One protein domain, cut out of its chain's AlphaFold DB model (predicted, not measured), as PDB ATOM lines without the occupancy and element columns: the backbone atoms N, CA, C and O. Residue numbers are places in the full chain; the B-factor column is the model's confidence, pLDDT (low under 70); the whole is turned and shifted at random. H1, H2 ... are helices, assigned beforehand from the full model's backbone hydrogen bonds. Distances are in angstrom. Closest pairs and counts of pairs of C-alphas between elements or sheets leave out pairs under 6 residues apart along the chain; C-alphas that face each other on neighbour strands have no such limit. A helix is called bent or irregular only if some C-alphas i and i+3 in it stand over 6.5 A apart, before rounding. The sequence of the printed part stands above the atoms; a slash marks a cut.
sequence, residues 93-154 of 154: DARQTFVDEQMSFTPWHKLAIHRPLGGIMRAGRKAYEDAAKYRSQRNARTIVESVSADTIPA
ATOM      1  N   ASP A  93       2.875 -59.050  19.634       94.38
ATOM      2  CA  ASP A  93       3.021 -58.908  21.090       94.38
ATOM      3  C   ASP A  93       3.937 -57.724  21.450       94.38
ATOM      4  O   ASP A  93       3.713 -57.011  22.432       94.38
ATOM      5  N   ALA A  94       4.952 -57.465  20.616       94.12
ATOM      6  CA  ALA A  94       5.853 -56.328  20.764       94.12
ATOM      7  C   ALA A  94       5.131 -54.993  20.531       94.12
ATOM      8  O   ALA A  94       5.301 -54.064  21.324       94.12
ATOM      9  N   ARG A  95       4.305 -54.897  19.481       93.62
ATOM     10  CA  ARG A  95       3.497 -53.709  19.182       93.62
ATOM     11  C   ARG A  95       2.465 -53.450  20.271       93.62
ATOM     12  O   ARG A  95       2.369 -52.320  20.739       93.62
ATOM     13  N   GLN A  96       1.739 -54.482  20.701       93.44
ATOM     14  CA  GLN A  96       0.758 -54.383  21.781       93.44
ATOM     15  C   GLN A  96       1.428 -53.884  23.060       93.44
ATOM     16  O   GLN A  96       1.024 -52.867  23.610       93.44
ATOM     17  N   THR A  97       2.520 -54.531  23.477       93.62
ATOM     18  CA  THR A  97       3.279 -54.104  24.658       93.62
ATOM     19  C   THR A  97       3.750 -52.658  24.515       93.62
ATOM     20  O   THR A  97       3.682 -51.886  25.464       93.62
ATOM     21  N   PHE A  98       4.234 -52.250  23.342       93.69
ATOM     22  CA  PHE A  98       4.671 -50.873  23.130       93.69
ATOM     23  C   PHE A  98       3.519 -49.869  23.273       93.69
ATOM     24  O   PHE A  98       3.644 -48.895  24.013       93.69
ATOM     25  N   VAL A  99       2.381 -50.117  22.624       92.56
ATOM     26  CA  VAL A  99       1.218 -49.221  22.679       92.56
ATOM     27  C   VAL A  99       0.608 -49.185  24.085       92.56
ATOM     28  O   VAL A  99       0.407 -48.102  24.635       92.56
ATOM     29  N   ASP A 100       0.380 -50.342  24.700       92.81
ATOM     30  CA  ASP A 100      -0.340 -50.456  25.972       92.81
ATOM     31  C   ASP A 100       0.515 -50.020  27.168       92.81
ATOM     32  O   ASP A 100       0.010 -49.445  28.138       92.81
ATOM     33  N   GLU A 101       1.830 -50.245  27.104       93.69
ATOM     34  CA  GLU A 101       2.736 -50.018  28.231       93.69
ATOM     35  C   GLU A 101       3.606 -48.772  28.088       93.69
ATOM     36  O   GLU A 101       3.977 -48.163  29.093       93.69
ATOM     37  N   GLN A 102       3.916 -48.349  26.864       94.19
ATOM     38  CA  GLN A 102       4.888 -47.281  26.618       94.19
ATOM     39  C   GLN A 102       4.277 -46.063  25.925       94.19
ATOM     40  O   GLN A 102       4.859 -44.992  26.013       94.19
ATOM     41  N   MET A 103       3.092 -46.145  25.320       94.50
ATOM     42  CA  MET A 103       2.412 -44.954  24.798       94.50
ATOM     43  C   MET A 103       1.398 -44.400  25.800       94.50
ATOM     44  O   MET A 103       0.936 -45.091  26.708       94.50
ATOM     45  N   SER A 104       1.046 -43.124  25.665       93.62
ATOM     46  CA  SER A 104      -0.054 -42.518  26.417       93.62
ATOM     47  C   SER A 104      -0.865 -41.592  25.526       93.62
ATOM     48  O   SER A 104      -0.299 -40.743  24.843       93.62
ATOM     49  N   PHE A 105      -2.188 -41.720  25.572       92.38
ATOM     50  CA  PHE A 105      -3.106 -40.878  24.812       92.38
ATOM     51  C   PHE A 105      -3.842 -39.938  25.764       92.38
ATOM     52  O   PHE A 105      -4.388 -40.364  26.781       92.38
ATOM     53  N   THR A 106      -3.856 -38.646  25.444       93.12
ATOM     54  CA  THR A 106      -4.586 -37.639  26.219       93.12
ATOM     55  C   THR A 106      -5.100 -36.532  25.300       93.12
ATOM     56  O   THR A 106      -4.345 -36.060  24.450       93.12
ATOM     57  N   PRO A 107      -6.339 -36.038  25.490       91.94
ATOM     58  CA  PRO A 107      -6.853 -34.889  24.738       91.94
ATOM     59  C   PRO A 107      -6.036 -33.601  24.928       91.94
ATOM     60  O   PRO A 107      -6.195 -32.639  24.180       91.94
ATOM     61  N   TRP A 108      -5.183 -33.557  25.956       93.00
ATOM     62  CA  TRP A 108      -4.307 -32.427  26.257       93.00
ATOM     63  C   TRP A 108      -2.959 -32.489  25.533       93.00
ATOM     64  O   TRP A 108      -2.218 -31.505  25.583       93.00
ATOM     65  N   HIS A 109      -2.664 -33.583  24.822       92.50
ATOM     66  CA  HIS A 109      -1.559 -33.637  23.872       92.50
ATOM     67  C   HIS A 109      -2.039 -33.057  22.536       92.50
ATOM     68  O   HIS A 109      -2.625 -33.738  21.699       92.50
ATOM     69  N   LYS A 110      -1.884 -31.738  22.393       92.12
ATOM     70  CA  LYS A 110      -2.544 -30.949  21.348       92.12
ATOM     71  C   LYS A 110      -1.724 -29.720  20.955       92.12
ATOM     72  O   LYS A 110      -0.911 -29.223  21.734       92.12
ATOM     73  N   LEU A 111      -2.040 -29.136  19.797       94.31
ATOM     74  CA  LEU A 111      -1.550 -27.808  19.398       94.31
ATOM     75  C   LEU A 111      -2.205 -26.693  20.219       94.31
ATOM     76  O   LEU A 111      -3.376 -26.791  20.571       94.31
ATOM     77  N   ALA A 112      -1.499 -25.587  20.478       92.06
ATOM     78  CA  ALA A 112      -2.019 -24.450  21.255       92.06
ATOM     79  C   ALA A 112      -3.463 -24.052  20.865       92.06
ATOM     80  O   ALA A 112      -4.323 -23.977  21.748       92.06
ATOM     81  N   ILE A 113      -3.728 -23.946  19.560       93.31
ATOM     82  CA  ILE A 113      -5.019 -23.583  18.956       93.31
ATOM     83  C   ILE A 113      -6.140 -24.625  19.136       93.31
ATOM     84  O   ILE A 113      -7.308 -24.265  19.116       93.31
ATOM     85  N   HIS A 114      -5.821 -25.899  19.386       91.75
ATOM     86  CA  HIS A 114      -6.796 -26.984  19.595       91.75
ATOM     87  C   HIS A 114      -7.061 -27.238  21.082       91.75
ATOM     88  O   HIS A 114      -7.164 -28.377  21.532       91.75
ATOM     89  N   ARG A 115      -7.070 -26.180  21.901       91.19
ATOM     90  CA  ARG A 115      -7.275 -26.317  23.348       91.19
ATOM     91  C   ARG A 115      -8.636 -26.978  23.635       91.19
ATOM     92  O   ARG A 115      -9.644 -26.421  23.206       91.19
ATOM     93  N   PRO A 116      -8.689 -28.081  24.412       91.19
ATOM     94  CA  PRO A 116      -9.957 -28.672  24.820       91.19
ATOM     95  C   PRO A 116     -10.826 -27.665  25.582       91.19
ATOM     96  O   PRO A 116     -10.345 -26.960  26.478       91.19
ATOM     97  N   LEU A 117     -12.102 -27.603  25.208       87.62
ATOM     98  CA  LEU A 117     -13.123 -26.745  25.812       87.62
ATOM     99  C   LEU A 117     -14.004 -27.563  26.768       87.62
ATOM    100  O   LEU A 117     -13.975 -28.789  26.746       87.62
ATOM    101  N   GLY A 118     -14.780 -26.883  27.608       86.25
ATOM    102  CA  GLY A 118     -15.632 -27.534  28.607       86.25
ATOM    103  C   GLY A 118     -14.932 -27.862  29.937       86.25
ATOM    104  O   GLY A 118     -13.724 -28.116  29.998       86.25
ATOM    105  N   GLY A 119     -15.689 -27.835  31.028       87.38
ATOM    106  CA  GLY A 119     -15.261 -28.139  32.390       87.38
ATOM    107  C   GLY A 119     -14.836 -29.592  32.553       87.38
ATOM    108  O   GLY A 119     -13.801 -29.843  33.166       87.38
ATOM    109  N   ILE A 120     -15.554 -30.529  31.922       86.75
ATOM    110  CA  ILE A 120     -15.220 -31.965  31.929       86.75
ATOM    111  C   ILE A 120     -13.816 -32.193  31.359       86.75
ATOM    112  O   ILE A 120     -12.970 -32.808  32.006       86.75
ATOM    113  N   MET A 121     -13.523 -31.627  30.182       90.06
ATOM    114  CA  MET A 121     -12.207 -31.775  29.557       90.06
ATOM    115  C   MET A 121     -11.103 -31.140  30.406       90.06
ATOM    116  O   MET A 121     -10.031 -31.729  30.556       90.06
ATOM    117  N   ARG A 122     -11.356 -29.954  30.989       90.44
ATOM    118  CA  ARG A 122     -10.412 -29.254  31.885       90.44
ATOM    119  C   ARG A 122     -10.114 -30.051  33.149       90.44
ATOM    120  O   ARG A 122      -8.943 -30.199  33.490       90.44
ATOM    121  N   ALA A 123     -11.141 -30.590  33.799       89.19
ATOM    122  CA  ALA A 123     -10.990 -31.446  34.971       89.19
ATOM    123  C   ALA A 123     -10.207 -32.726  34.632       89.19
ATOM    124  O   ALA A 123      -9.342 -33.146  35.401       89.19
ATOM    125  N   GLY A 124     -10.438 -33.290  33.442       91.06
ATOM    126  CA  GLY A 124      -9.760 -34.496  32.969       91.06
ATOM    127  C   GLY A 124      -8.244 -34.357  32.810       91.06
ATOM    128  O   GLY A 124      -7.546 -35.363  32.882       91.06
ATOM    129  N   ARG A 125      -7.699 -33.139  32.644       93.50
ATOM    130  CA  ARG A 125      -6.260 -32.933  32.389       93.50
ATOM    131  C   ARG A 125      -5.373 -33.642  33.408       93.50
ATOM    132  O   ARG A 125      -4.534 -34.457  33.034       93.50
ATOM    133  N   LYS A 126      -5.581 -33.339  34.691       93.94
ATOM    134  CA  LYS A 126      -4.782 -33.912  35.777       93.94
ATOM    135  C   LYS A 126      -5.017 -35.416  35.912       93.94
ATOM    136  O   LYS A 126      -4.069 -36.148  36.160       93.94
ATOM    137  N   ALA A 127      -6.245 -35.881  35.679       94.44
ATOM    138  CA  ALA A 127      -6.571 -37.303  35.731       94.44
ATOM    139  C   ALA A 127      -5.799 -38.117  34.677       94.44
ATOM    140  O   ALA A 127      -5.215 -39.140  35.024       94.44
ATOM    141  N   TYR A 128      -5.721 -37.650  33.424       94.00
ATOM    142  CA  TYR A 128      -4.917 -38.314  32.388       94.00
ATOM    143  C   TYR A 128      -3.420 -38.304  32.725       94.00
ATOM    144  O   TYR A 128      -2.753 -39.328  32.583       94.00
ATOM    145  N   GLU A 129      -2.892 -37.165  33.195       93.50
ATOM    146  CA  GLU A 129      -1.484 -37.036  33.597       93.50
ATOM    147  C   GLU A 129      -1.131 -37.988  34.756       93.50
ATOM    148  O   GLU A 129      -0.099 -38.659  34.718       93.50
ATOM    149  N   ASP A 130      -1.990 -38.075  35.773       95.25
ATOM    150  CA  ASP A 130      -1.782 -38.938  36.936       95.25
ATOM    151  C   ASP A 130      -1.966 -40.423  36.578       95.25
ATOM    152  O   ASP A 130      -1.171 -41.252  37.016       95.25
ATOM    153  N   ALA A 131      -2.940 -40.770  35.727       94.38
ATOM    154  CA  ALA A 131      -3.144 -42.143  35.256       94.38
ATOM    155  C   ALA A 131      -1.946 -42.657  34.441       94.38
ATOM    156  O   ALA A 131      -1.489 -43.783  34.646       94.38
ATOM    157  N   ALA A 132      -1.396 -41.820  33.555       94.50
ATOM    158  CA  ALA A 132      -0.204 -42.149  32.780       94.50
ATOM    159  C   ALA A 132       1.016 -42.382  33.691       94.50
ATOM    160  O   ALA A 132       1.703 -43.394  33.551       94.50
ATOM    161  N   LYS A 133       1.246 -41.496  34.672       94.88
ATOM    162  CA  LYS A 133       2.322 -41.648  35.671       94.88
ATOM    163  C   LYS A 133       2.144 -42.892  36.536       94.88
ATOM    164  O   LYS A 133       3.111 -43.596  36.802       94.88
ATOM    165  N   TYR A 134       0.920 -43.162  36.981       95.69
ATOM    166  CA  TYR A 134       0.634 -44.331  37.799       95.69
ATOM    167  C   TYR A 134       0.920 -45.627  37.031       95.69
ATOM    168  O   TYR A 134       1.618 -46.498  37.549       95.69
ATOM    169  N   ARG A 135       0.449 -45.739  35.779       95.44
ATOM    170  CA  ARG A 135       0.700 -46.915  34.929       95.44
ATOM    171  C   ARG A 135       2.192 -47.120  34.669       95.44
ATOM    172  O   ARG A 135       2.691 -48.223  34.872       95.44
ATOM    173  N   SER A 136       2.913 -46.062  34.294       95.44
ATOM    174  CA  SER A 136       4.351 -46.146  34.006       95.44
ATOM    175  C   SER A 136       5.161 -46.614  35.222       95.44
ATOM    176  O   SER A 136       6.001 -47.509  35.112       95.44
ATOM    177  N   GLN A 137       4.841 -46.095  36.412       95.56
ATOM    178  CA  GLN A 137       5.454 -46.518  37.673       95.56
ATOM    179  C   GLN A 137       5.096 -47.963  38.033       95.56
ATOM    180  O   GLN A 137       5.978 -48.751  38.373       95.56
ATOM    181  N   ARG A 138       3.811 -48.326  37.950       96.06
ATOM    182  CA  ARG A 138       3.310 -49.640  38.375       96.06
ATOM    183  C   ARG A 138       3.807 -50.783  37.496       96.06
ATOM    184  O   ARG A 138       4.022 -51.881  38.018       96.06
ATOM    185  N   ASN A 139       3.978 -50.518  36.205       94.69
ATOM    186  CA  ASN A 139       4.414 -51.505  35.222       94.69
ATOM    187  C   ASN A 139       5.935 -51.455  34.996       94.69
ATOM    188  O   ASN A 139       6.468 -52.285  34.265       94.69
ATOM    189  N   ALA A 140       6.642 -50.524  35.654       95.38
ATOM    190  CA  ALA A 140       8.076 -50.282  35.492       95.38
ATOM    191  C   ALA A 140       8.470 -50.054  34.019       95.38
ATOM    192  O   ALA A 140       9.463 -50.588  33.517       95.38
ATOM    193  N   ARG A 141       7.666 -49.252  33.314       94.31
ATOM    194  CA  ARG A 141       7.849 -48.908  31.898       94.31
ATOM    195  C   ARG A 141       7.920 -47.401  31.738       94.31
ATOM    196  O   ARG A 141       7.202 -46.663  32.401       94.31
ATOM    197  N   THR A 142       8.797 -46.939  30.854       93.88
ATOM    198  CA  THR A 142       8.889 -45.513  30.526       93.88
ATOM    199  C   THR A 142       7.902 -45.201  29.413       93.88
ATOM    200  O   THR A 142       7.838 -45.941  28.435       93.88
ATOM    201  N   ILE A 143       7.145 -44.115  29.567       94.00
ATOM    202  CA  ILE A 143       6.306 -43.611  28.481       94.00
ATOM    203  C   ILE A 143       7.206 -42.931  27.450       94.00
ATOM    204  O   ILE A 143       8.026 -42.084  27.808       94.00
ATOM    205  N   VAL A 144       7.042 -43.303  26.187       92.12
ATOM    206  CA  VAL A 144       7.793 -42.807  25.039       92.12
ATOM    207  C   VAL A 144       6.832 -42.073  24.112       92.12
ATOM    208  O   VAL A 144       5.757 -42.577  23.788       92.12
ATOM    209  N   GLU A 145       7.228 -40.878  23.682       89.88
ATOM    210  CA  GLU A 145       6.502 -40.139  22.655       89.88
ATOM    211  C   GLU A 145       6.903 -40.656  21.269       89.88
ATOM    212  O   GLU A 145       8.085 -40.646  20.911       89.88
ATOM    213  N   SER A 146       5.923 -41.103  20.486       84.12
ATOM    214  CA  SER A 146       6.156 -41.608  19.133       84.12
ATOM    215  C   SER A 146       6.172 -40.449  18.142       84.12
ATOM    216  O   SER A 146       5.152 -39.815  17.891       84.12
ATOM    217  N   VAL A 147       7.333 -40.193  17.543       84.62
ATOM    218  CA  VAL A 147       7.521 -39.112  16.556       84.62
ATOM    219  C   VAL A 147       7.408 -39.582  15.100       84.62
ATOM    220  O   VAL A 147       7.315 -38.753  14.200       84.62
ATOM    221  N   SER A 148       7.404 -40.899  14.858       87.12
ATOM    222  CA  SER A 148       7.160 -41.517  13.546       87.12
ATOM    223  C   SER A 148       6.467 -42.874  13.714       87.12
ATOM    224  O   SER A 148       6.582 -43.512  14.758       87.12
ATOM    225  N   ALA A 149       5.790 -43.349  12.668       84.56
ATOM    226  CA  ALA A 149       5.289 -44.722  12.615       84.56
ATOM    227  C   ALA A 149       6.430 -45.756  12.670       84.56
ATOM    228  O   ALA A 149       6.243 -46.838  13.215       84.56
ATOM    229  N   ASP A 150       7.623 -45.402  12.182       86.94
ATOM    230  CA  ASP A 150       8.786 -46.302  12.137       86.94
ATOM    231  C   ASP A 150       9.349 -46.639  13.526       86.94
ATOM    232  O   ASP A 150      10.127 -47.580  13.671       86.94
ATOM    233  N   THR A 151       8.983 -45.873  14.562       87.75
ATOM    234  CA  THR A 151       9.413 -46.142  15.944       87.75
ATOM    235  C   THR A 151       8.505 -47.138  16.659       87.75
ATOM    236  O   THR A 151       8.804 -47.531  17.785       87.75
ATOM    237  N   ILE A 152       7.388 -47.525  16.038       88.44
ATOM    238  CA  ILE A 152       6.446 -48.494  16.589       88.44
ATOM    239  C   ILE A 152       6.879 -49.888  16.116       88.44
ATOM    240  O   ILE A 152       7.044 -50.083  14.909       88.44
ATOM    241  N   PRO A 153       7.066 -50.864  17.025       90.31
ATOM    242  CA  PRO A 153       7.399 -52.228  16.636       90.31
ATOM    243  C   PRO A 153       6.407 -52.790  15.611       90.31
ATOM    244  O   PRO A 153       5.204 -52.540  15.710       90.31
ATOM    245  N   ALA A 154       6.937 -53.543  14.641       82.25
ATOM    246  CA  ALA A 154       6.155 -54.182  13.586       82.25
ATOM    247  C   ALA A 154       5.050 -55.068  14.159       82.25
ATOM    248  O   ALA A 154       5.331 -55.851  15.092       82.25
TER     249      ALA A 154
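This is residues 93 to 154 of the 154 residues of an uncharacterized protein of Granulicella rosea (UniProt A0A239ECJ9). A loose, flat frame: one long helix, H2, makes one long side, and the short helix H1 meets it at a corner near H2's last residues. Between the helices, residues 103 to 118 run away from H1 towards the far end of H2, and after H2 a tail, residues 140 to 154, turns back past H1 to finish near H1's first residue. The printed part has 62 residues with two named helices, H1 then H2, and no named strand; the class is all helix. It is loose, with a radius of gyration of the C-alphas of 13.4 A and spans of 37 by 26 by 14 A.

Find C-alpha 93 at (3.021, -58.908, 21.090); here H1 begins and runs through residues 93 to 102. Go on to C-alpha 119 at (-15.261, -28.139, 32.390), where H2, residues 119 to 139, begins; it runs 30.7 A to C-alpha 139 at (4.414, -51.505, 35.222). Look near residue 126 for a kink of 30 degrees. H2 is irregular, but only just: C-alphas 123 and 126 are 6.7 A apart.

Look at Glu 101 and Ser 136, the closest C-alphas of H1 and H2, 7.1 A apart: the helices touch here, H2 with residues 135 to 139 alone. They stand at a steep tilt of 57 degrees and run opposite ways. In H1 every O i to N i+4 pair is within hydrogen-bond range; in H2, 15 of 17 are.

The C-alphas farthest apart, of Gly 119 and Ala 154, are 38.6 A apart, while those of Asp 93 and Ala 154 are 9.4 A apart. The link from H1 to H2, 16 residues, is long. The printed part has no cut and ends at the chain's last residue. The mean pLDDT of the printed part is 91.9, and no printed residue is under 70.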